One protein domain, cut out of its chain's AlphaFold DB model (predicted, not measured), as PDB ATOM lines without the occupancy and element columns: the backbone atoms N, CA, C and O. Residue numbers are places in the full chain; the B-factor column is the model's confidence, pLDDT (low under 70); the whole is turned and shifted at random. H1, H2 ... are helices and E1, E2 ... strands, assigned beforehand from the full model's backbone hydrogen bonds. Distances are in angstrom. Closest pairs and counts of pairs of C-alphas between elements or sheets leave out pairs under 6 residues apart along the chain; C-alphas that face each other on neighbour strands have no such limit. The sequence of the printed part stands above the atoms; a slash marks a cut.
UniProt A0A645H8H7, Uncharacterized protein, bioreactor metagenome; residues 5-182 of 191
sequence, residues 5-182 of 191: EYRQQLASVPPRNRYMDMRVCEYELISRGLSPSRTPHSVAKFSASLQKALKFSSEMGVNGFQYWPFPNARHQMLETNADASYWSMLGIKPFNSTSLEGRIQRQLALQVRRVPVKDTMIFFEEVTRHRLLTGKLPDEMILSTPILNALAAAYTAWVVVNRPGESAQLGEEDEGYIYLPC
ATOM      1  N   GLU A   5       1.705  29.987  24.310       59.91
ATOM      2  CA  GLU A   5       0.937  30.202  23.081       59.91
ATOM      3  C   GLU A   5      -0.545  29.828  23.223       59.91
ATOM      4  O   GLU A   5      -1.405  30.604  22.804       59.91
ATOM      5  N   TYR A   6      -0.882  28.717  23.890       61.00
ATOM      6  CA  TYR A   6      -2.284  28.320  24.089       61.00
ATOM      7  C   TYR A   6      -3.053  29.346  24.927       61.00
ATOM      8  O   TYR A   6      -4.178  29.741  24.612       61.00
ATOM      9  N   ARG A   7      -2.406  29.885  25.969       61.88
ATOM     10  CA  ARG A   7      -3.004  30.914  26.835       61.88
ATOM     11  C   ARG A   7      -3.331  32.207  26.086       61.88
ATOM     12  O   ARG A   7      -4.264  32.905  26.478       61.88
ATOM     13  N   GLN A   8      -2.591  32.527  25.023       62.94
ATOM     14  CA  GLN A   8      -2.844  33.710  24.192       62.94
ATOM     15  C   GLN A   8      -4.070  33.548  23.280       62.94
ATOM     16  O   GLN A   8      -4.633  34.554  22.853       62.94
ATOM     17  N   GLN A   9      -4.516  32.314  23.019       64.75
ATOM     18  CA  GLN A   9      -5.662  32.017  22.151       64.75
ATOM     19  C   GLN A   9      -7.017  32.073  22.882       64.75
ATOM     20  O   GLN A   9      -8.067  32.127  22.240       64.75
ATOM     21  N   LEU A  10      -7.029  32.095  24.220       63.09
ATOM     22  CA  LEU A  10      -8.265  32.138  25.005       63.09
ATOM     23  C   LEU A  10      -8.871  33.555  25.009       63.09
ATOM     24  O   LEU A  10      -8.247  34.516  25.454       63.09
ATOM     25  N   ALA A  11     -10.126  33.662  24.556       52.09
ATOM     26  CA  ALA A  11     -10.824  34.876  24.095       52.09
ATOM     27  C   ALA A  11     -11.053  36.025  25.108       52.09
ATOM     28  O   ALA A  11     -11.760  36.986  24.809       52.09
ATOM     29  N   SER A  12     -10.461  35.988  26.299       53.03
ATOM     30  CA  SER A  12     -10.562  37.090  27.257       53.03
ATOM     31  C   SER A  12      -9.348  37.118  28.172       53.03
ATOM     32  O   SER A  12      -9.192  36.229  29.007       53.03
ATOM     33  N   VAL A  13      -8.521  38.158  28.045       50.66
ATOM     34  CA  VAL A  13      -7.392  38.424  28.945       50.66
ATOM     35  C   VAL A  13      -7.954  38.746  30.338       50.66
ATOM     36  O   VAL A  13      -8.576  39.797  30.509       50.66
ATOM     37  N   PRO A  14      -7.770  37.893  31.356       50.06
ATOM     38  CA  PRO A  14      -8.205  38.200  32.700       50.06
ATOM     39  C   PRO A  14      -7.213  39.188  33.337       50.06
ATOM     40  O   PRO A  14      -6.066  39.311  32.894       50.06
ATOM     41  N   PRO A  15      -7.625  39.930  34.378       47.31
ATOM     42  CA  PRO A  15      -6.839  41.033  34.924       47.31
ATOM     43  C   PRO A  15      -5.417  40.607  35.338       47.31
ATOM     44  O   PRO A  15      -5.216  39.572  35.979       47.31
ATOM     45  N   ARG A  16      -4.428  41.431  34.951       47.59
ATOM     46  CA  ARG A  16      -2.977  41.174  35.048       47.59
ATOM     47  C   ARG A  16      -2.529  40.606  36.413       47.59
ATOM     48  O   ARG A  16      -2.979  41.041  37.470       47.59
ATOM     49  N   ASN A  17      -1.565  39.679  36.353       49.81
ATOM     50  CA  ASN A  17      -0.779  39.064  37.443       49.81
ATOM     51  C   ASN A  17      -1.419  37.999  38.357       49.81
ATOM     52  O   ASN A  17      -0.707  37.464  39.202       49.81
ATOM     53  N   ARG A  18      -2.695  37.610  38.204       51.88
ATOM     54  CA  ARG A  18      -3.313  36.575  39.078       51.88
ATOM     55  C   ARG A  18      -3.494  35.183  38.460       51.88
ATOM     56  O   ARG A  18      -4.001  34.305  39.157       51.88
ATOM     57  N   TYR A  19      -3.093  34.992  37.202       57.06
ATOM     58  CA  TYR A  19      -3.496  33.837  36.381       57.06
ATOM     59  C   TYR A  19      -2.337  33.013  35.803       57.06
ATOM     60  O   TYR A  19      -2.573  32.060  35.075       57.06
ATOM     61  N   MET A  20      -1.089  33.338  36.153       59.94
ATOM     62  CA  MET A  20       0.068  32.494  35.812       59.94
ATOM     63  C   MET A  20       0.153  31.244  36.716       59.94
ATOM     64  O   MET A  20       0.741  30.239  36.318       59.94
ATOM     65  N   ASP A  21      -0.453  31.310  37.912       72.06
ATOM     66  CA  ASP A  21      -0.398  30.303  38.986       72.06
ATOM     67  C   ASP A  21      -1.721  29.519  39.138       72.06
ATOM     68  O   ASP A  21      -2.339  29.537  40.202       72.06
ATOM     69  N   MET A  22      -2.240  28.959  38.037       80.31
ATOM     70  CA  MET A  22      -3.430  28.088  38.035       80.31
ATOM     71  C   MET A  22      -3.496  27.197  36.795       80.31
ATOM     72  O   MET A  22      -2.835  27.490  35.794       80.31
ATOM     73  N   ARG A  23      -4.331  26.152  36.869       87.38
ATOM     74  CA  ARG A  23      -4.603  25.254  35.742       87.38
ATOM     75  C   ARG A  23      -5.422  25.943  34.647       87.38
ATOM     76  O   ARG A  23      -6.279  26.774  34.958       87.38
ATOM     77  N   VAL A  24      -5.247  25.548  33.387       88.44
ATOM     78  CA  VAL A  24      -6.048  26.037  32.253       88.44
ATOM     79  C   VAL A  24      -7.538  25.846  32.520       88.44
ATOM     80  O   VAL A  24      -8.307  26.787  32.344       88.44
ATOM     81  N   CYS A  25      -7.960  24.679  33.011       90.38
ATOM     82  CA  CYS A  25      -9.368  24.425  33.314       90.38
ATOM     83  C   CYS A  25      -9.924  25.409  34.365       90.38
ATOM     84  O   CYS A  25     -11.060  25.863  34.258       90.38
ATOM     85  N   GLU A  26      -9.117  25.812  35.350       90.00
ATOM     86  CA  GLU A  26      -9.495  26.796  36.372       90.00
ATOM     87  C   GLU A  26      -9.586  28.207  35.787       90.00
ATOM     88  O   GLU A  26     -10.545  28.928  36.067       90.00
ATOM     89  N   TYR A  27      -8.630  28.583  34.936       87.12
ATOM     90  CA  TYR A  27      -8.662  29.831  34.176       87.12
ATOM     91  C   TYR A  27      -9.936  29.932  33.332       87.12
ATOM     92  O   TYR A  27     -10.644  30.937  33.362       87.12
ATOM     93  N   GLU A  28     -10.246  28.858  32.617       89.62
ATOM     94  CA  GLU A  28     -11.400  28.724  31.743       89.62
ATOM     95  C   GLU A  28     -12.733  28.778  32.498       89.62
ATOM     96  O   GLU A  28     -13.729  29.308  32.001       89.62
ATOM     97  N   LEU A  29     -12.788  28.247  33.716       90.31
ATOM     98  CA  LEU A  29     -13.953  28.412  34.582       90.31
ATOM     99  C   LEU A  29     -14.087  29.874  35.037       90.31
ATOM    100  O   LEU A  29     -15.190  30.423  35.023       90.31
ATOM    101  N   ILE A  30     -12.980  30.534  35.392       88.25
ATOM    102  CA  ILE A  30     -12.996  31.939  35.825       88.25
ATOM    103  C   ILE A  30     -13.412  32.879  34.691       88.25
ATOM    104  O   ILE A  30     -14.196  33.797  34.931       88.25
ATOM    105  N   SER A  31     -12.959  32.643  33.456       84.38
ATOM    106  CA  SER A  31     -13.387  33.438  32.295       84.38
ATOM    107  C   SER A  31     -14.894  33.323  32.033       84.38
ATOM    108  O   SER A  31     -15.512  34.272  31.558       84.38
ATOM    109  N   ARG A  32     -15.514  32.206  32.439       83.50
ATOM    110  CA  ARG A  32     -16.971  31.981  32.422       83.50
ATOM    111  C   ARG A  32     -17.703  32.547  33.652       83.50
ATOM    112  O   ARG A  32     -18.908  32.359  33.787       83.50
ATOM    113  N   GLY A  33     -17.003  33.249  34.547       82.31
ATOM    114  CA  GLY A  33     -17.568  33.904  35.734       82.31
ATOM    115  C   GLY A  33     -17.651  33.024  36.987       82.31
ATOM    116  O   GLY A  33     -18.248  33.441  37.986       82.31
ATOM    117  N   LEU A  34     -17.066  31.822  36.964       85.19
ATOM    118  CA  LEU A  34     -17.036  30.908  38.107       85.19
ATOM    119  C   LEU A  34     -15.860  31.208  39.047       85.19
ATOM    120  O   LEU A  34     -14.852  31.794  38.664       85.19
ATOM    121  N   SER A  35     -15.974  30.739  40.291       83.44
ATOM    122  CA  SER A  35     -14.907  30.817  41.299       83.44
ATOM    123  C   SER A  35     -14.492  29.407  41.731       83.44
ATOM    124  O   SER A  35     -14.874  28.975  42.821       83.44
ATOM    125  N   PRO A  36     -13.770  28.646  40.886       83.31
ATOM    126  CA  PRO A  36     -13.321  27.307  41.247       83.31
ATOM    127  C   PRO A  36     -12.310  27.346  42.399       83.31
ATOM    128  O   PRO A  36     -11.574  28.324  42.582       83.31
ATOM    129  N   SER A  37     -12.240  26.247  43.155       77.88
ATOM    130  CA  SER A  37     -11.096  25.978  44.028       77.88
ATOM    131  C   SER A  37      -9.826  25.990  43.186       77.88
ATOM    132  O   SER A  37      -9.765  25.320  42.159       77.88
ATOM    133  N   ARG A  38      -8.828  26.758  43.617       79.44
ATOM    134  CA  ARG A  38      -7.549  26.847  42.912       79.44
ATOM    135  C   ARG A  38      -6.655  25.681  43.287       79.44
ATOM    136  O   ARG A  38      -6.613  25.306  44.463       79.44
ATOM    137  N   THR A  39      -5.888  25.203  42.319       80.50
ATOM    138  CA  THR A  39      -4.770  24.285  42.537       80.50
ATOM    139  C   THR A  39      -3.482  25.105  42.505       80.50
ATOM    140  O   THR A  39      -3.072  25.537  41.431       80.50
ATOM    141  N   PRO A  40      -2.857  25.396  43.663       74.00
ATOM    142  CA  PRO A  40      -1.593  26.128  43.694       74.00
ATOM    143  C   PRO A  40      -0.478  25.351  42.979       74.00
ATOM    144  O   PRO A  40      -0.508  24.128  42.950       74.00
ATOM    145  N   HIS A  41       0.588  26.016  42.534       71.06
ATOM    146  CA  HIS A  41       1.764  25.307  41.993       71.06
ATOM    147  C   HIS A  41       2.616  24.564  43.032       71.06
ATOM    148  O   HIS A  41       3.487  23.773  42.680       71.06
ATOM    149  N   SER A  42       2.397  24.810  44.326       73.50
ATOM    150  CA  SER A  42       3.145  24.165  45.408       73.50
ATOM    151  C   SER A  42       2.235  23.312  46.280       73.50
ATOM    152  O   SER A  42       1.283  23.822  46.876       73.50
ATOM    153  N   VAL A  43       2.607  22.038  46.440       72.69
ATOM    154  CA  VAL A  43       1.927  21.068  47.317       72.69
ATOM    155  C   VAL A  43       1.792  21.596  48.751       72.69
ATOM    156  O   VAL A  43       0.763  21.391  49.391       72.69
ATOM    157  N   ALA A  44       2.779  22.361  49.237       78.50
ATOM    158  CA  ALA A  44       2.759  22.966  50.571       78.50
ATOM    159  C   ALA A  44       1.603  23.964  50.783       78.50
ATOM    160  O   ALA A  44       1.254  24.273  51.919       78.50
ATOM    161  N   LYS A  45       1.004  24.474  49.700       83.56
ATOM    162  CA  LYS A  45      -0.119  25.420  49.736       83.56
ATOM    163  C   LYS A  45      -1.476  24.749  49.508       83.56
ATOM    164  O   LYS A  45      -2.488  25.447  49.451       83.56
ATOM    165  N   PHE A  46      -1.529  23.424  49.349       83.62
ATOM    166  CA  PHE A  46      -2.790  22.736  49.086       83.62
ATOM    167  C   PHE A  46      -3.703  22.808  50.301       83.62
ATOM    168  O   PHE A  46      -3.293  22.501  51.421       83.62
ATOM    169  N   SER A  47      -4.968  23.154  50.067       85.69
ATOM    170  CA  SER A  47      -5.987  23.063  51.108       85.69
ATOM    171  C   SER A  47      -6.159  21.608  51.554       85.69
ATOM    172  O   SER A  47      -5.979  20.678  50.767       85.69
ATOM    173  N   ALA A  48      -6.578  21.389  52.803       87.62
ATOM    174  CA  ALA A  48      -6.833  20.039  53.309       87.62
ATOM    175  C   ALA A  48      -7.864  19.268  52.456       87.62
ATOM    176  O   ALA A  48      -7.777  18.048  52.328       87.62
ATOM    177  N   SER A  49      -8.830  19.967  51.847       85.00
ATOM    178  CA  SER A  49      -9.800  19.348  50.934       85.00
ATOM    179  C   SER A  49      -9.154  18.907  49.621       85.00
ATOM    180  O   SER A  49      -9.440  17.809  49.154       85.00
ATOM    181  N   LEU A  50      -8.271  19.730  49.045       85.69
ATOM    182  CA  LEU A  50      -7.553  19.386  47.818       85.69
ATOM    183  C   LEU A  50      -6.600  18.209  48.056       85.69
ATOM    184  O   LEU A  50      -6.571  17.274  47.266       85.69
ATOM    185  N   GLN A  51      -5.893  18.196  49.191       89.06
ATOM    186  CA  GLN A  51      -5.039  17.069  49.577       89.06
ATOM    187  C   GLN A  51      -5.832  15.759  49.676       89.06
ATOM    188  O   GLN A  51      -5.396  14.735  49.157       89.06
ATOM    189  N   LYS A  52      -7.019  15.788  50.300       89.44
ATOM    190  CA  LYS A  52      -7.912  14.620  50.378       89.44
ATOM    191  C   LYS A  52      -8.382  14.161  48.998       89.44
ATOM    192  O   LYS A  52      -8.369  12.963  48.741       89.44
ATOM    193  N   ALA A  53      -8.764  15.089  48.122       87.19
ATOM    194  CA  ALA A  53      -9.202  14.768  46.765       87.19
ATOM    195  C   ALA A  53      -8.078  14.120  45.936       87.19
ATOM    196  O   ALA A  53      -8.295  13.085  45.313       87.19
ATOM    197  N   LEU A  54      -6.863  14.671  45.988       88.44
ATOM    198  CA  LEU A  54      -5.706  14.117  45.278       88.44
ATOM    199  C   LEU A  54      -5.269  12.767  45.843       88.44
ATOM    200  O   LEU A  54      -4.933  11.864  45.080       88.44
ATOM    201  N   LYS A  55      -5.318  12.603  47.171       91.94
ATOM    202  CA  LYS A  55      -5.071  11.310  47.815       91.94
ATOM    203  C   LYS A  55      -6.073  10.262  47.329       91.94
ATOM    204  O   LYS A  55      -5.653   9.192  46.910       91.94
ATOM    205  N   PHE A  56      -7.363  10.595  47.322       91.94
ATOM    206  CA  PHE A  56      -8.407   9.710  46.808       91.94
ATOM    207  C   PHE A  56      -8.179   9.357  45.331       91.94
ATOM    208  O   PHE A  56      -8.224   8.185  44.972       91.94
ATOM    209  N   SER A  57      -7.855  10.338  44.483       90.88
ATOM    210  CA  SER A  57      -7.561  10.088  43.065       90.88
ATOM    211  C   SER A  57      -6.365   9.148  42.870       90.88
ATOM    212  O   SER A  57      -6.412   8.213  42.072       90.88
ATOM    213  N   SER A  58      -5.303   9.347  43.657       91.69
ATOM    214  CA  SER A  58      -4.121   8.479  43.656       91.69
ATOM    215  C   SER A  58      -4.464   7.048  44.087       91.69
ATOM    216  O   SER A  58      -4.093   6.092  43.409       91.69
ATOM    217  N   GLU A  59      -5.243   6.888  45.161       95.31
ATOM    218  CA  GLU A  59      -5.721   5.580  45.627       95.31
ATOM    219  C   GLU A  59      -6.565   4.872  44.559       95.31
ATOM    220  O   GLU A  59      -6.401   3.673  44.340       95.31
ATOM    221  N   MET A  60      -7.418   5.598  43.837       94.62
ATOM    222  CA  MET A  60      -8.181   5.043  42.717       94.62
ATOM    223  C   MET A  60      -7.259   4.579  41.579       94.62
ATOM    224  O   MET A  60      -7.456   3.489  41.040       94.62
ATOM    225  N   GLY A  61      -6.216   5.350  41.257       93.25
ATOM    226  CA  GLY A  61      -5.196   4.968  40.276       93.25
ATOM    227  C   GLY A  61      -4.454   3.681  40.656       93.25
ATOM    228  O   GLY A  61      -4.315   2.780  39.831       93.25
ATOM    229  N   VAL A  62      -4.069   3.538  41.931       94.50
ATOM    230  CA  VAL A  62      -3.471   2.299  42.472       94.50
ATOM    231  C   VAL A  62      -4.418   1.100  42.325       94.50
ATOM    232  O   VAL A  62      -3.966  -0.016  42.085       94.50
ATOM    233  N   ASN A  63      -5.731   1.326  42.400       94.25
ATOM    234  CA  ASN A  63      -6.760   0.303  42.188       94.25
ATOM    235  C   ASN A  63      -7.139   0.099  40.703       94.25
ATOM    236  O   ASN A  63      -8.135  -0.560  40.398       94.25
ATOM    237  N   GLY A  64      -6.351   0.637  39.767       93.94
ATOM    238  CA  GLY A  64      -6.487   0.373  38.333       93.94
ATOM    239  C   GLY A  64      -7.499   1.256  37.601       93.94
ATOM    240  O   GLY A  64      -7.869   0.929  36.471       93.94
ATOM    241  N   PHE A  65      -7.954   2.355  38.205       95.56
ATOM    242  CA  PHE A  65      -8.722   3.369  37.483       95.56
ATOM    243  C   PHE A  65      -7.796   4.239  36.626       95.56
ATOM    244  O   PHE A  65      -6.727   4.645  37.074       95.56
ATOM    245  N   GLN A  66      -8.232   4.562  35.409       94.75
ATOM    246  CA  GLN A  66      -7.523   5.456  34.485       94.75
ATOM    247  C   GLN A  66      -8.280   6.774  34.302       94.75
ATOM    248  O   GLN A  66      -9.499   6.809  34.449       94.75
ATOM    249  N   TYR A  67      -7.599   7.870  33.969       92.44
ATOM    250  CA  TYR A  67      -8.302   9.113  33.641       92.44
ATOM    251  C   TYR A  67      -8.997   9.007  32.282       92.44
ATOM    252  O   TYR A  67      -8.414   8.535  31.313       92.44
ATOM    253  N   TRP A  68     -10.244   9.457  32.208       92.56
ATOM    254  CA  TRP A  68     -11.003   9.513  30.969       92.56
ATOM    255  C   TRP A  68     -10.497  10.640  30.046       92.56
ATOM    256  O   TRP A  68     -10.296  11.763  30.526       92.56
ATOM    257  N   PRO A  69     -10.413  10.407  28.720       91.81
ATOM    258  CA  PRO A  69     -10.622   9.132  28.034       91.81
ATOM    259  C   PRO A  69      -9.340   8.285  28.000       91.81
ATOM    260  O   PRO A  69      -8.315   8.725  27.491       91.81
ATOM    261  N   PHE A  70      -9.415   7.033  28.454       91.00
ATOM    262  CA  PHE A  70      -8.342   6.051  28.293       91.00
ATOM    263  C   PHE A  70      -8.823   4.856  27.455       91.00
ATOM    264  O   PHE A  70      -9.782   4.176  27.851       91.00
ATOM    265  N   PRO A  71      -8.180   4.553  26.310       88.69
ATOM    266  CA  PRO A  71      -8.590   3.449  25.449       88.69
ATOM    267  C   PRO A  71      -8.620   2.106  26.189       88.69
ATOM    268  O   PRO A  71      -7.658   1.722  26.849       88.69
ATOM    269  N   ASN A  72      -9.722   1.366  26.044       86.88
ATOM    270  CA  ASN A  72      -9.918   0.013  26.588       86.88
ATOM    271  C   ASN A  72      -9.808  -0.125  28.123       86.88
ATOM    272  O   ASN A  72      -9.755  -1.245  28.635       86.88
ATOM    273  N   ALA A  73      -9.811   0.975  28.885       90.62
ATOM    274  CA  ALA A  73      -9.837   0.902  30.342       90.62
ATOM    275  C   ALA A  73     -11.240   0.553  30.854       90.62
ATOM    276  O   ALA A  73     -12.216   1.257  30.584       90.62
ATOM    277  N   ARG A  74     -11.322  -0.518  31.656       88.62
ATOM    278  CA  ARG A  74     -12.566  -0.977  32.295       88.62
ATOM    279  C   ARG A  74     -13.086   0.003  33.351       88.62
ATOM    280  O   ARG A  74     -14.294   0.161  33.490       88.62
ATOM    281  N   HIS A  75     -12.185   0.620  34.111       92.75
ATOM    282  CA  HIS A  75     -12.522   1.571  35.165       92.75
ATOM    283  C   HIS A  75     -11.864   2.906  34.848       92.75
ATOM    284  O   HIS A  75     -10.647   2.971  34.668       92.75
ATOM    285  N   GLN A  76     -12.673   3.958  34.760       94.19
ATOM    286  CA  GLN A  76     -12.192   5.290  34.433       94.19
ATOM    287  C   GLN A  76     -12.735   6.330  35.406       94.19
ATOM    288  O   GLN A  76     -13.799   6.149  36.000       94.19
ATOM    289  N   MET A  77     -11.982   7.407  35.577       94.38
ATOM    290  CA  MET A  77     -12.323   8.552  36.409       94.38
ATOM    291  C   MET A  77     -12.199   9.836  35.595       94.38
ATOM    292  O   MET A  77     -11.388   9.922  34.679       94.38
ATOM    293  N   LEU A  78     -12.977  10.855  35.939       94.56
ATOM    294  CA  LEU A  78     -12.848  12.187  35.360       94.56
ATOM    295  C   LEU A  78     -12.983  13.245  36.444       94.56
ATOM    296  O   LEU A  78     -13.574  12.988  37.496       94.56
ATOM    297  N   GLU A  79     -12.455  14.434  36.180       94.25
ATOM    298  CA  GLU A  79     -12.666  15.589  37.042       94.25
ATOM    299  C   GLU A  79     -13.884  16.390  36.564       94.25
ATOM    300  O   GLU A  79     -14.114  16.583  35.369       94.25
ATOM    301  N   THR A  80     -14.681  16.866  37.516       95.00
ATOM    302  CA  THR A  80     -15.831  17.739  37.275       95.00
ATOM    303  C   THR A  80     -15.929  18.780  38.380       95.00
ATOM    304  O   THR A  80     -15.431  18.587  39.492       95.00
ATOM    305  N   ASN A  81     -16.611  19.885  38.092       93.69
ATOM    306  CA  ASN A  81     -16.958  20.895  39.077       93.69
ATOM    307  C   ASN A  81     -18.485  20.996  39.179       93.69
ATOM    308  O   ASN A  81     -19.162  21.293  38.194       93.69
ATOM    309  N   ALA A  82     -19.038  20.734  40.367       93.06
ATOM    310  CA  ALA A  82     -20.486  20.651  40.554       93.06
ATOM    311  C   ALA A  82     -21.194  21.992  40.304       93.06
ATOM    312  O   ALA A  82     -22.184  22.033  39.578       93.06
ATOM    313  N   ASP A  83     -20.674  23.100  40.839       91.56
ATOM    314  CA  ASP A  83     -21.273  24.422  40.615       91.56
ATOM    315  C   ASP A  83     -21.191  24.836  39.142       91.56
ATOM    316  O   ASP A  83     -22.173  25.332  38.588       91.56
ATOM    317  N   ALA A  84     -20.066  24.562  38.480       94.12
ATOM    318  CA  ALA A  84     -19.923  24.769  37.044       94.12
ATOM    319  C   ALA A  84     -20.862  23.873  36.229       94.12
ATOM    320  O   ALA A  84     -21.395  24.314  35.215       94.12
ATOM    321  N   SER A  85     -21.118  22.644  36.687       95.81
ATOM    322  CA  SER A  85     -22.066  21.735  36.042       95.81
ATOM    323  C   SER A  85     -23.482  22.294  36.105       95.81
ATOM    324  O   SER A  85     -24.171  22.345  35.089       95.81
ATOM    325  N   TYR A  86     -23.912  22.788  37.268       95.75
ATOM    326  CA  TYR A  86     -25.216  23.436  37.402       95.75
ATOM    327  C   TYR A  86     -25.322  24.710  36.574       95.75
ATOM    328  O   TYR A  86     -26.326  24.905  35.894       95.75
ATOM    329  N   TRP A  87     -24.284  25.545  36.578       93.69
ATOM    330  CA  TRP A  87     -24.248  26.741  35.744       93.69
ATOM    331  C   TRP A  87     -24.370  26.378  34.260       93.69
ATOM    332  O   TRP A  87     -25.226  26.919  33.566       93.69
ATOM    333  N   SER A  88     -23.583  25.412  33.783       92.69
ATOM    334  CA  SER A  88     -23.603  24.943  32.394       92.69
ATOM    335  C   SER A  88     -24.966  24.363  31.986       92.69
ATOM    336  O   SER A  88     -25.466  24.642  30.897       92.69
ATOM    337  N   MET A  89     -25.629  23.619  32.878       93.19
ATOM    338  CA  MET A  89     -26.970  23.084  32.614       93.19
ATOM    339  C   MET A  89     -28.063  24.155  32.591       93.19
ATOM    340  O   MET A  89     -29.001  24.021  31.802       93.19
ATOM    341  N   LEU A  90     -27.970  25.161  33.468       92.88
ATOM    342  CA  LEU A  90     -28.970  26.223  33.626       92.88
ATOM    343  C   LEU A  90     -28.772  27.379  32.638       92.88
ATOM    344  O   LEU A  90     -29.726  28.090  32.335       92.88
ATOM    345  N   GLY A  91     -27.548  27.593  32.151       90.25
ATOM    346  CA  GLY A  91     -27.169  28.751  31.333       90.25
ATOM    347  C   GLY A  91     -27.076  30.070  32.113       90.25
ATOM    348  O   GLY A  91     -26.777  31.108  31.534       90.25
ATOM    349  N   ILE A  92     -27.312  30.039  33.426       90.56
ATOM    350  CA  ILE A  92     -27.262  31.190  34.329       90.56
ATOM    351  C   ILE A  92     -26.553  30.812  35.626       90.56
ATOM    352  O   ILE A  92     -26.510  29.637  36.003       90.56
ATOM    353  N   LYS A  93     -26.031  31.819  36.335       90.81
ATOM    354  CA  LYS A  93     -25.423  31.622  37.652       90.81
ATOM    355  C   LYS A  93     -26.465  31.048  38.627       90.81
ATOM    356  O   LYS A  93     -27.480  31.710  38.858       90.81
ATOM    357  N   PRO A  94     -26.228  29.867  39.225       93.50
ATOM    358  CA  PRO A  94     -27.151  29.299  40.200       93.50
ATOM    359  C   PRO A  94     -27.233  30.150  41.474       93.50
ATOM    360  O   PRO A  94     -26.280  30.851  41.833       93.50
ATOM    361  N   PHE A  95     -28.332  30.019  42.219       96.00
ATOM    362  CA  PHE A  95     -28.418  30.527  43.589       96.00
ATOM    363  C   PHE A  95     -27.361  29.868  44.491       96.00
ATOM    364  O   PHE A  95     -26.753  28.847  44.138       96.00
ATOM    365  N   ASN A  96     -27.141  30.444  45.676       94.50
ATOM    366  CA  ASN A  96     -26.165  29.934  46.638       94.50
ATOM    367  C   ASN A  96     -26.436  28.452  46.957       94.50
ATOM    368  O   ASN A  96     -27.550  28.083  47.308       94.50
ATOM    369  N   SER A  97     -25.414  27.604  46.836       94.31
ATOM    370  CA  SER A  97     -25.531  26.153  46.998       94.31
ATOM    371  C   SER A  97     -25.974  25.705  48.391       94.31
ATOM    372  O   SER A  97     -26.479  24.589  48.518       94.31
ATOM    373  N   THR A  98     -25.809  26.543  49.418       93.50
ATOM    374  CA  THR A  98     -26.240  26.255  50.793       93.50
ATOM    375  C   THR A  98     -27.625  26.807  51.124       93.50
ATOM    376  O   THR A  98     -28.184  26.436  52.155       93.50
ATOM    377  N   SER A  99     -28.203  27.662  50.271       96.06
ATOM    378  CA  SER A  99     -29.559  28.170  50.485       96.06
ATOM    379  C   SER A  99     -30.602  27.128  50.083       96.06
ATOM    380  O   SER A  99     -30.342  26.233  49.273       96.06
ATOM    381  N   LEU A 100     -31.803  27.236  50.650       94.69
ATOM    382  CA  LEU A 100     -32.920  26.365  50.290       94.69
ATOM    383  C   LEU A 100     -33.268  26.512  48.801       94.69
ATOM    384  O   LEU A 100     -33.386  25.514  48.095       94.69
ATOM    385  N   GLU A 101     -33.332  27.746  48.300       95.88
ATOM    386  CA  GLU A 101     -33.611  28.069  46.898       95.88
ATOM    387  C   GLU A 101     -32.554  27.477  45.964       95.88
ATOM    388  O   GLU A 101     -32.884  26.938  44.909       95.88
ATOM    389  N   GLY A 102     -31.276  27.530  46.352       96.81
ATOM    390  CA  GLY A 102     -30.199  26.957  45.556       96.81
ATOM    391  C   GLY A 102     -30.171  25.437  45.560       96.81
ATOM    392  O   GLY A 102     -29.793  24.860  44.539       96.81
ATOM    393  N   ARG A 103     -30.600  24.780  46.644       97.19
ATOM    394  CA  ARG A 103     -30.792  23.322  46.655       97.19
ATOM    395  C   ARG A 103     -32.003  22.907  45.816       97.19
ATOM    396  O   ARG A 103     -31.862  22.017  44.982       97.19
ATOM    397  N   ILE A 104     -33.131  23.613  45.944       96.88
ATOM    398  CA  ILE A 104     -34.332  23.429  45.108       96.88
ATOM    399  C   ILE A 104     -33.983  23.568  43.620       96.88
ATOM    400  O   ILE A 104     -34.258  22.667  42.831       96.88
ATOM    401  N   GLN A 105     -33.316  24.660  43.232       97.12
ATOM    402  CA  GLN A 105     -32.937  24.919  41.840       97.12
ATOM    403  C   GLN A 105     -32.042  23.812  41.267       97.12
ATOM    404  O   GLN A 105     -32.222  23.393  40.125       97.12
ATOM    405  N   ARG A 106     -31.078  23.322  42.055       97.62
ATOM    406  CA  ARG A 106     -30.168  22.240  41.652       97.62
ATOM    407  C   ARG A 106     -30.892  20.903  41.509       97.62
ATOM    408  O   ARG A 106     -30.674  20.206  40.522       97.62
ATOM    409  N   GLN A 107     -31.785  20.562  42.438       97.75
ATOM    410  CA  GLN A 107     -32.587  19.343  42.337       97.75
ATOM    411  C   GLN A 107     -33.518  19.381  41.116       97.75
ATOM    412  O   GLN A 107     -33.561  18.413  40.358       97.75
ATOM    413  N   LEU A 108     -34.162  20.523  40.847       96.88
ATOM    414  CA  LEU A 108     -34.952  20.734  39.629       96.88
ATOM    415  C   LEU A 108     -34.102  20.617  38.360       96.88
ATOM    416  O   LEU A 108     -34.532  19.990  37.394       96.88
ATOM    417  N   ALA A 109     -32.883  21.167  38.355       96.38
ATOM    418  CA  ALA A 109     -31.973  21.029  37.221       96.38
ATOM    419  C   ALA A 109     -31.679  19.550  36.916       96.38
ATOM    420  O   ALA A 109     -31.747  19.142  35.759       96.38
ATOM    421  N   LEU A 110     -31.428  18.731  37.945       96.94
ATOM    422  CA  LEU A 110     -31.256  17.279  37.806       96.94
ATOM    423  C   LEU A 110     -32.543  16.583  37.320       96.94
ATOM    424  O   LEU A 110     -32.479  15.734  36.430       96.94
ATOM    425  N   GLN A 111     -33.711  16.974  37.838       96.06
ATOM    426  CA  GLN A 111     -35.017  16.433  37.437       96.06
ATOM    427  C   GLN A 111     -35.326  16.706  35.955       96.06
ATOM    428  O   GLN A 111     -35.743  15.798  35.237       96.06
ATOM    429  N   VAL A 112     -35.034  17.913  35.453       93.81
ATOM    430  CA  VAL A 112     -35.145  18.263  34.020       93.81
ATOM    431  C   VAL A 112     -34.234  17.380  33.158       93.81
ATOM    432  O   VAL A 112     -34.585  17.028  32.031       93.81
ATOM    433  N   ARG A 113     -33.083  16.960  33.695       93.12
ATOM    434  CA  ARG A 113     -32.175  15.990  33.060       93.12
ATOM    435  C   ARG A 113     -32.582  14.529  33.247       93.12
ATOM    436  O   ARG A 113     -31.851  13.644  32.813       93.12
ATOM    437  N   ARG A 114     -33.749  14.269  33.846       94.19
ATOM    438  CA  ARG A 114     -34.265  12.929  34.164       94.19
ATOM    439  C   ARG A 114     -33.332  12.115  35.066       94.19
ATOM    440  O   ARG A 114     -33.386  10.887  35.062       94.19
ATOM    441  N   VAL A 115     -32.487  12.783  35.854       95.81
ATOM    442  CA  VAL A 115     -31.756  12.131  36.944       95.81
ATOM    443  C   VAL A 115     -32.790  11.726  38.003       95.81
ATOM    444  O   VAL A 115     -33.652  12.545  38.329       95.81
ATOM    445  N   PRO A 116     -32.745  10.490  38.534       94.56
ATOM    446  CA  PRO A 116     -33.758   9.983  39.455       94.56
ATOM    447  C   PRO A 116     -33.622  10.637  40.837       94.56
ATOM    448  O   PRO A 116     -32.998  10.102  41.751       94.56
ATOM    449  N   VAL A 117     -34.213  11.819  40.981       94.94
ATOM    450  CA  VAL A 117     -34.373  12.549  42.241       94.94
ATOM    451  C   VAL A 117     -35.852  12.637  42.600       94.94
ATOM    452  O   VAL A 117     -36.715  12.509  41.733       94.94
ATOM    453  N   LYS A 118     -36.152  12.848  43.885       91.25
ATOM    454  CA  LYS A 118     -37.528  13.118  44.321       91.25
ATOM    455  C   LYS A 118     -38.051  14.366  43.613       91.25
ATOM    456  O   LYS A 118     -37.292  15.325  43.441       91.25
ATOM    457  N   ASP A 119     -39.332  14.350  43.251       91.44
ATOM    458  CA  ASP A 119     -39.965  15.514  42.640       91.44
ATOM    459  C   ASP A 119     -39.906  16.696  43.609       91.44
ATOM    460  O   ASP A 119     -40.442  16.654  44.718       91.44
ATOM    461  N   THR A 120     -39.205  17.741  43.182       93.19
ATOM    462  CA  THR A 120     -38.975  18.926  44.007       93.19
ATOM    463  C   THR A 120     -40.261  19.727  44.188       93.19
ATOM    464  O   THR A 120     -40.390  20.454  45.169       93.19
ATOM    465  N   MET A 121     -41.235  19.589  43.282       92.69
ATOM    466  CA  MET A 121     -42.478  20.360  43.337       92.69
ATOM    467  C   MET A 121     -43.361  19.989  44.534       92.69
ATOM    468  O   MET A 121     -44.038  20.867  45.067       92.69
ATOM    469  N   ILE A 122     -43.250  18.754  45.039       92.56
ATOM    470  CA  ILE A 122     -43.949  18.278  46.246       92.56
ATOM    471  C   ILE A 122     -43.606  19.143  47.470       92.56
ATOM    472  O   ILE A 122     -44.454  19.369  48.329       92.56
ATOM    473  N   PHE A 123     -42.388  19.703  47.532       94.00
ATOM    474  CA  PHE A 123     -42.000  20.628  48.598       94.00
ATOM    475  C   PHE A 123     -43.001  21.783  48.735       94.00
ATOM    476  O   PHE A 123     -43.403  22.112  49.847       94.00
ATOM    477  N   PHE A 124     -43.422  22.379  47.614       92.44
ATOM    478  CA  PHE A 124     -44.306  23.546  47.613       92.44
ATOM    479  C   PHE A 124     -45.744  23.207  48.009       92.44
ATOM    480  O   PHE A 124     -46.415  24.062  48.584       92.44
ATOM    481  N   GLU A 125     -46.200  21.978  47.762       92.00
ATOM    482  CA  GLU A 125     -47.524  21.503  48.188       92.00
ATOM    483  C   GLU A 125     -47.636  21.442  49.717       92.00
ATOM    484  O   GLU A 125     -48.684  21.734  50.292       92.00
ATOM    485  N   GLU A 126     -46.526  21.141  50.390       91.50
ATOM    486  CA  GLU A 126     -46.450  21.064  51.848       91.50
ATOM    487  C   GLU A 126     -46.187  22.418  52.520       91.50
ATOM    488  O   GLU A 126     -46.349  22.539  53.737       91.50
ATOM    489  N   VAL A 127     -45.796  23.464  51.780       92.88
ATOM    490  CA  VAL A 127     -45.588  24.799  52.364       92.88
ATOM    491  C   VAL A 127     -46.936  25.428  52.717       92.88
ATOM    492  O   VAL A 127     -47.659  25.953  51.875       92.88
ATOM    493  N   THR A 128     -47.249  25.453  54.013       93.81
ATOM    494  CA  THR A 128     -48.458  26.093  54.551       93.81
ATOM    495  C   THR A 128     -48.120  27.297  55.428       93.81
ATOM    496  O   THR A 128     -47.048  27.371  56.033       93.81
ATOM    497  N   ARG A 129     -49.080  28.223  55.594       95.38
ATOM    498  CA  ARG A 129     -48.961  29.348  56.545       95.38
ATOM    499  C   ARG A 129     -48.577  28.872  57.949       95.38
ATOM    500  O   ARG A 129     -47.742  29.497  58.594       95.38
ATOM    501  N   HIS A 130     -49.172  27.776  58.419       95.44
ATOM    502  CA  HIS A 130     -48.876  27.221  59.741       95.44
ATOM    503  C   HIS A 130     -47.412  26.770  59.856       95.44
ATOM    504  O   HIS A 130     -46.735  27.126  60.821       95.44
ATOM    505  N   ARG A 131     -46.895  26.041  58.859       93.19
ATOM    506  CA  ARG A 131     -45.490  25.604  58.827       93.19
ATOM    507  C   ARG A 131     -44.514  26.773  58.722       93.19
ATOM    508  O   ARG A 131     -43.499  26.760  59.409       93.19
ATOM    509  N   LEU A 132     -44.844  27.803  57.942       93.25
ATOM    510  CA  LEU A 132     -44.039  29.025  57.854       93.25
ATOM    511  C   LEU A 132     -43.972  29.755  59.201       93.25
ATOM    512  O   LEU A 132     -42.882  30.066  59.672       93.25
ATOM    513  N   LEU A 133     -45.117  29.969  59.857       96.06
ATOM    514  CA  LEU A 133     -45.173  30.652  61.156       96.06
ATOM    515  C   LEU A 133     -44.507  29.862  62.291       96.06
ATOM    516  O   LEU A 133     -44.101  30.452  63.286       96.06
ATOM    517  N   THR A 134     -44.391  28.539  62.154       95.50
ATOM    518  CA  THR A 134     -43.744  27.664  63.146       95.50
ATOM    519  C   THR A 134     -42.304  27.294  62.788       95.50
ATOM    520  O   THR A 134     -41.663  26.584  63.560       95.50
ATOM    521  N   GLY A 135     -41.784  27.749  61.641       92.75
ATOM    522  CA  GLY A 135     -40.433  27.422  61.172       92.75
ATOM    523  C   GLY A 135     -40.224  25.946  60.802       92.75
ATOM    524  O   GLY A 135     -39.100  25.459  60.864       92.75
ATOM    525  N   LYS A 136     -41.287  25.214  60.441       91.75
ATOM    526  CA  LYS A 136     -41.265  23.763  60.158       91.75
ATOM    527  C   LYS A 136     -41.450  23.456  58.671       91.75
ATOM    528  O   LYS A 136     -42.467  22.885  58.265       91.75
ATOM    529  N   LEU A 137     -40.478  23.861  57.856       91.94
ATOM    530  CA  LEU A 137     -40.449  23.518  56.432       91.94
ATOM    531  C   LEU A 137     -40.076  22.039  56.218       91.94
ATOM    532  O   LEU A 137     -39.320  21.497  57.025       91.94
ATOM    533  N   PRO A 138     -40.578  21.398  55.147       91.00
ATOM    534  CA  PRO A 138     -40.287  20.000  54.821       91.00
ATOM    535  C   PRO A 138     -38.908  19.861  54.147       91.00
ATOM    536  O   PRO A 138     -38.790  19.483  52.980       91.00
ATOM    537  N   ASP A 139     -37.843  20.235  54.859       87.31
ATOM    538  CA  ASP A 139     -36.477  20.277  54.320       87.31
ATOM    539  C   ASP A 139     -35.954  18.896  53.891       87.31
ATOM    540  O   ASP A 139     -35.140  18.780  52.981       87.31
ATOM    541  N   GLU A 140     -36.478  17.825  54.485       90.12
ATOM    542  CA  GLU A 140     -36.177  16.434  54.145       90.12
ATOM    543  C   GLU A 140     -36.544  16.043  52.701       90.12
ATOM    544  O   GLU A 140     -36.082  15.016  52.190       90.12
ATOM    545  N   MET A 141     -37.382  16.844  52.036       94.06
ATOM    546  CA  MET A 141     -37.734  16.668  50.624       94.06
ATOM    547  C   MET A 141     -36.661  17.221  49.680       94.06
ATOM    548  O   MET A 141     -36.608  16.827  48.512       94.06
ATOM    549  N   ILE A 142     -35.788  18.095  50.189       96.38
ATOM    550  CA  ILE A 142     -34.743  18.776  49.432       96.38
ATOM    551  C   ILE A 142     -33.383  18.167  49.772       96.38
ATOM    552  O   ILE A 142     -32.876  18.268  50.889       96.38
ATOM    553  N   LEU A 143     -32.752  17.549  48.777       97.06
ATOM    554  CA  LEU A 143     -31.452  16.905  48.935       97.06
ATOM    555  C   LEU A 143     -30.391  17.906  49.404       97.06
ATOM    556  O   LEU A 143     -30.379  19.075  49.017       97.06
ATOM    557  N   SER A 144     -29.466  17.434  50.236       96.69
ATOM    558  CA  SER A 144     -28.354  18.251  50.715       96.69
ATOM    559  C   SER A 144     -27.372  18.578  49.586       96.69
ATOM    560  O   SER A 144     -27.230  17.828  48.617       96.69
ATOM    561  N   THR A 145     -26.637  19.683  49.724       96.88
ATOM    562  CA  THR A 145     -25.637  20.120  48.736       96.88
ATOM    563  C   THR A 145     -24.612  19.030  48.386       96.88
ATOM    564  O   THR A 145     -24.354  18.843  47.198       96.88
ATOM    565  N   PRO A 146     -24.053  18.252  49.341       96.50
ATOM    566  CA  PRO A 146     -23.138  17.162  48.998       96.50
ATOM    567  C   PRO A 146     -23.775  16.078  48.119       96.50
ATOM    568  O   PRO A 146     -23.140  15.623  47.171       96.50
ATOM    569  N   ILE A 147     -25.032  15.698  48.386       97.44
ATOM    570  CA  ILE A 147     -25.755  14.703  47.576       97.44
ATOM    571  C   ILE A 147     -26.007  15.256  46.172       97.44
ATOM    572  O   ILE A 147     -25.742  14.579  45.182       97.44
ATOM    573  N   LEU A 148     -26.459  16.508  46.077       98.00
ATOM    574  CA  LEU A 148     -26.671  17.189  44.800       98.00
ATOM    575  C   LEU A 148     -25.374  17.290  43.984       98.00
ATOM    576  O   LEU A 148     -25.396  17.093  42.771       98.00
ATOM    577  N   ASN A 149     -24.236  17.556  44.624       97.12
ATOM    578  CA  ASN A 149     -22.940  17.610  43.948       97.12
ATOM    579  C   ASN A 149     -22.497  16.229  43.446       97.12
ATOM    580  O   ASN A 149     -21.993  16.123  42.328       97.12
ATOM    581  N   ALA A 150     -22.717  15.172  44.233       97.00
ATOM    582  CA  ALA A 150     -22.417  13.801  43.826       97.00
ATOM    583  C   ALA A 150     -23.279  13.353  42.634       97.00
ATOM    584  O   ALA A 150     -22.764  12.767  41.684       97.00
ATOM    585  N   LEU A 151     -24.575  13.682  42.646       98.12
ATOM    586  CA  LEU A 151     -25.482  13.395  41.532       98.12
ATOM    587  C   LEU A 151     -25.107  14.171  40.269       98.12
ATOM    588  O   LEU A 151     -25.142  13.599  39.182       98.12
ATOM    589  N   ALA A 152     -24.705  15.439  40.399       97.81
ATOM    590  CA  ALA A 152     -24.185  16.208  39.274       97.81
ATOM    591  C   ALA A 152     -22.933  15.544  38.684       97.81
ATOM    592  O   ALA A 152     -22.872  15.359  37.476       97.81
ATOM    593  N   ALA A 153     -21.983  15.111  39.518       97.00
ATOM    594  CA  ALA A 153     -20.781  14.425  39.050       97.00
ATOM    595  C   ALA A 153     -21.091  13.097  38.337       97.00
ATOM    596  O   ALA A 153     -20.555  12.832  37.261       97.00
ATOM    597  N   ALA A 154     -21.995  12.291  38.902       96.88
ATOM    598  CA  ALA A 154     -22.450  11.045  38.289       96.88
ATOM    599  C   ALA A 154     -23.160  11.293  36.948       96.88
ATOM    600  O   ALA A 154     -22.904  10.592  35.970       96.88
ATOM    601  N   TYR A 155     -24.012  12.320  36.883       97.50
ATOM    602  CA  TYR A 155     -24.665  12.731  35.645       97.50
ATOM    603  C   TYR A 155     -23.648  13.201  34.600       97.50
ATOM    604  O   TYR A 155     -23.719  12.757  33.460       97.50
ATOM    605  N   THR A 156     -22.661  14.021  34.976       97.62
ATOM    606  CA  THR A 156     -21.579  14.441  34.074       97.62
ATOM    607  C   THR A 156     -20.841  13.239  33.499       97.62
ATOM    608  O   THR A 156     -20.668  13.166  32.286       97.62
ATOM    609  N   ALA A 157     -20.461  12.266  34.333       96.19
ATOM    610  CA  ALA A 157     -19.812  11.042  33.868       96.19
ATOM    611  C   ALA A 157     -20.686  10.263  32.875       96.19
ATOM    612  O   ALA A 157     -20.203   9.818  31.836       96.19
ATOM    613  N   TRP A 158     -21.987  10.155  33.150       96.06
ATOM    614  CA  TRP A 158     -22.925   9.523  32.229       96.06
ATOM    615  C   TRP A 158     -23.033  10.279  30.897       96.06
ATOM    616  O   TRP A 158     -22.997   9.643  29.844       96.06
ATOM    617  N   VAL A 159     -23.123  11.613  30.918       96.12
ATOM    618  CA  VAL A 159     -23.215  12.445  29.708       96.12
ATOM    619  C   VAL A 159     -21.950  12.331  28.865       96.12
ATOM    620  O   VAL A 159     -22.054  12.094  27.670       96.12
ATOM    621  N   VAL A 160     -20.767  12.433  29.470       95.31
ATOM    622  CA  VAL A 160     -19.484  12.355  28.752       95.31
ATOM    623  C   VAL A 160     -19.360  11.049  27.957       95.31
ATOM    624  O   VAL A 160     -18.881  11.057  26.826       95.31
ATOM    625  N   VAL A 161     -19.839   9.936  28.518       93.06
ATOM    626  CA  VAL A 161     -19.782   8.618  27.868       93.06
ATOM    627  C   VAL A 161     -20.907   8.424  26.848       93.06
ATOM    628  O   VAL A 161     -20.669   7.924  25.752       93.06
ATOM    629  N   ASN A 162     -22.145   8.781  27.200       93.88
ATOM    630  CA  ASN A 162     -23.328   8.407  26.415       93.88
ATOM    631  C   ASN A 162     -23.782   9.496  25.435       93.88
ATOM    632  O   ASN A 162     -24.550   9.216  24.518       93.88
ATOM    633  N   ARG A 163     -23.356  10.745  25.648       93.25
ATOM    634  CA  ARG A 163     -23.746  11.935  24.883       93.25
ATOM    635  C   ARG A 163     -22.591  12.943  24.817       93.25
ATOM    636  O   ARG A 163     -22.732  14.062  25.309       93.25
ATOM    637  N   PRO A 164     -21.451  12.594  24.196       86.31
ATOM    638  CA  PRO A 164     -20.267  13.454  24.190       86.31
ATOM    639  C   PRO A 164     -20.534  14.856  23.610       86.31
ATOM    640  O   PRO A 164     -19.980  15.832  24.107       86.31
ATOM    641  N   GLY A 165     -21.451  14.986  22.640       89.50
ATOM    642  CA  GLY A 165     -21.879  16.283  22.088       89.50
ATOM    643  C   GLY A 165     -22.710  17.161  23.038       89.50
ATOM    644  O   GLY A 165     -22.938  18.329  22.743       89.50
ATOM    645  N   GLU A 166     -23.152  16.626  24.177       93.06
ATOM    646  CA  GLU A 166     -23.811  17.364  25.265       93.06
ATOM    647  C   GLU A 166     -22.849  17.610  26.440       93.06
ATOM    648  O   GLU A 166     -23.287  17.861  27.562       93.06
ATOM    649  N   SER A 167     -21.535  17.546  26.210       94.12
ATOM    650  CA  SER A 167     -20.516  17.860  27.213       94.12
ATOM    651  C   SER A 167     -19.485  18.857  26.694       94.12
ATOM    652  O   SER A 167     -19.187  18.898  25.504       94.12
ATOM    653  N   ALA A 168     -18.932  19.652  27.606       93.12
ATOM    654  CA  ALA A 168     -17.763  20.482  27.361       93.12
ATOM    655  C   ALA A 168     -16.568  19.924  28.131       93.12
ATOM    656  O   ALA A 168     -16.695  19.532  29.293       93.12
ATOM    657  N   GLN A 169     -15.411  19.948  27.481       94.31
ATOM    658  CA  GLN A 169     -14.109  19.643  28.060       94.31
ATOM    659  C   GLN A 169     -13.333  20.953  28.181       94.31
ATOM    660  O   GLN A 169     -13.201  21.680  27.200       94.31
ATOM    661  N   LEU A 170     -12.874  21.269  29.391       93.19
ATOM    662  CA  LEU A 170     -12.120  22.483  29.700       93.19
ATOM    663  C   LEU A 170     -10.730  22.099  30.199       93.19
ATOM    664  O   LEU A 170     -10.622  21.183  31.018       93.19
ATOM    665  N   GLY A 171      -9.694  22.835  29.806       91.19
ATOM    666  CA  GLY A 171      -8.314  22.538  30.195       91.19
ATOM    667  C   GLY A 171      -7.458  21.973  29.069       91.19
ATOM    668  O   GLY A 171      -7.826  22.038  27.901       91.19
ATOM    669  N   GLU A 172      -6.313  21.415  29.453       88.69
ATOM    670  CA  GLU A 172      -5.310  20.846  28.549       88.69
ATOM    671  C   GLU A 172      -4.688  19.588  29.153       88.69
ATOM    672  O   GLU A 172      -4.749  19.379  30.363       88.69
ATOM    673  N   GLU A 173      -4.057  18.766  28.317       84.12
ATOM    674  CA  GLU A 173      -3.529  17.453  28.701       84.12
ATOM    675  C   GLU A 173      -2.530  17.527  29.865       84.12
ATOM    676  O   GLU A 173      -2.700  16.823  30.860       84.12
ATOM    677  N   ASP A 174      -1.563  18.446  29.801       83.06
ATOM    678  CA  ASP A 174      -0.504  18.597  30.810       83.06
ATOM    679  C   ASP A 174      -0.998  19.113  32.171       83.06
ATOM    680  O   ASP A 174      -0.303  18.992  33.183       83.06
ATOM    681  N   GLU A 175      -2.175  19.740  32.210       83.19
ATOM    682  CA  GLU A 175      -2.747  20.329  33.426       83.19
ATOM    683  C   GLU A 175      -4.030  19.615  33.882       83.19
ATOM    684  O   GLU A 175      -4.515  19.845  34.991       83.19
ATOM    685  N   GLY A 176      -4.542  18.695  33.066       87.94
ATOM    686  CA  GLY A 176      -5.773  17.959  33.291       87.94
ATOM    687  C   GLY A 176      -7.022  18.678  32.780       87.94
ATOM    688  O   GLY A 176      -7.068  19.894  32.572       87.94
ATOM    689  N   TYR A 177      -8.079  17.882  32.626       93.12
ATOM    690  CA  TYR A 177      -9.360  18.315  32.085       93.12
ATOM    691  C   TYR A 177     -10.459  18.310  33.140       93.12
ATOM    692  O   TYR A 177     -10.551  17.387  33.946       93.12
ATOM    693  N   ILE A 178     -11.349  19.299  33.065       94.75
ATOM    694  CA  ILE A 178     -12.647  19.295  33.741       94.75
ATOM    695  C   ILE A 178     -13.733  19.091  32.690       94.75
ATOM    696  O   ILE A 178     -13.769  19.796  31.683       94.75
ATOM    697  N   TYR A 179     -14.654  18.171  32.961       96.06
ATOM    698  CA  TYR A 179     -15.815  17.929  32.111       96.06
ATOM    699  C   TYR A 179     -17.071  18.533  32.724       96.06
ATOM    700  O   TYR A 179     -17.297  18.420  33.930       96.06
ATOM    701  N   LEU A 180     -17.910  19.147  31.891       95.94
ATOM    702  CA  LEU A 180     -19.184  19.742  32.287       95.94
ATOM    703  C   LEU A 180     -20.311  19.255  31.368       95.94
ATOM    704  O   LEU A 180     -20.110  19.171  30.159       95.94
ATOM    705  N   PRO A 181     -21.515  18.987  31.895       95.44
ATOM    706  CA  PRO A 181     -22.684  18.727  31.075       95.44
ATOM    707  C   PRO A 181     -23.183  20.051  30.491       95.44
ATOM    708  O   PRO A 181     -23.425  21.015  31.221       95.44
ATOM    709  N   CYS A 182     -23.349  20.115  29.180       87.44
ATOM    710  CA  CYS A 182     -23.900  21.266  28.482       87.44
ATOM    711  C   CYS A 182     -25.417  21.154  28.348       87.44
ATOM    712  O   CYS A 182     -26.026  20.092  28.507       87.44
TER     713      CYS A 182
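Overview. This is residues 5 to 182 of the 191 residues of an uncharacterized protein of bioreactor metagenome (UniProt A0A645H8H7). The body of this model is built of three helices, H4, H5 and H8, that touch one another, H5 and H8 side by side and H4 crossing them steeply, with a hairpin of two strands, E1 and E2, packed on H4 and H8 and a short helix, H2, packed on the hairpin. From this body an arm reaches away with H6 and, at its tip, H7, where residues 129 to 135 stick out freely; H1 lies near the other end of the longest axis, and H3 sits off to one side of the body on long links, touching no helix. The printed part has 178 residues, with eight named helices followed by two named strands along the chain, H1 to H8, then E1 and E2; the sheet is E1 - E2, antiparallel, and the class is mostly helix. The whole is only just compact, close to loose, with a radius of gyration of the C-alphas of 18.7 A, and it spans 60 by 43 by 34 A.

Along the chain. E1 is residues 167 to 172, 15.6 A from first to last C-alpha, and E2 is residues 176 to 181, 17.1 A, ending at C-alpha 181 at (-22.684, 18.727, 31.075). H8, the longest helix, is residues 145 to 162 and measures 25.3 A, beginning at C-alpha 145 at (-25.637, 20.120, 48.736). H4 is residues 82 to 90, 12.3 A long, and H5 is residues 100 to 112, 18.3 A long. H2 is residues 24 to 31, 10.4 A long, and H3 is residues 48 to 62, 21.1 A long. Three short helices remain: H1, residues 5 to 9, beginning at C-alpha 5 at (0.937, 30.202, 23.081); H6, residues 122 to 126; and H7, residues 129 to 134.

Arrangement. E1 and E2 form a hairpin, antiparallel at 164 degrees between their directions; N 170 and O 178 are 2.9 A apart and N 176 and O 172 are 2.8 A apart, both within hydrogen-bond range. The closest C-alphas of H2 and E1 are those of Cys 25 and Gly 171, 3.8 A apart. The closest C-alphas of H4 and E2 are those of Ser 85 and Leu 180, 5.1 A apart, while H4 and E1 are near each other. The closest C-alphas of H8 and E2 are those of Thr 156 and Pro 181, 5.3 A apart. H4 and H8 touch, closest at the C-alphas of Ala 82 and Asn 149, 5.2 A apart, at a steep tilt of 65 degrees, the same way; H8 touches H4 with residues 149 to 156 alone. H5 and H8 touch, closest at the C-alphas of Arg 103 and Thr 145, 6.4 A apart, at a shallow tilt of 23 degrees, the same way; H8 uses residues 145 to 152 alone. H5 touches H4 with residues 106 to 109 alone, closest at the C-alphas of Tyr 86 and Arg 106, 6.6 A apart, at a steep tilt of 63 degrees. H1 and H2 are close but not clearly touching, the closest C-alphas, those of Arg 7 and Val 24, being 7.9 A apart. H3, H6 and H7 touch no helix; H3 is apart from E1 and E2, for instance. Every O i to N i+4 pair is within hydrogen-bond range in H2, H3, H4, H5, H6, H7 and H8; in H1 it is 0 of 1, with 2 of 2 O i to N i+3 pairs within range.

Size, cuts and confidence. The two C-alphas farthest apart, those of Glu 5 and His 130, are 61.9 A from each other. The printed part has no cut. The links H1 to H2, H2 to H3 and H3 to H4 are long, with 14, 16 and 19 residues; in the last, residues 66 to 67 pair with residues 76 to 77, parallel. The mean pLDDT of the printed part is 88.3, and residues 5 to 20 are under 70.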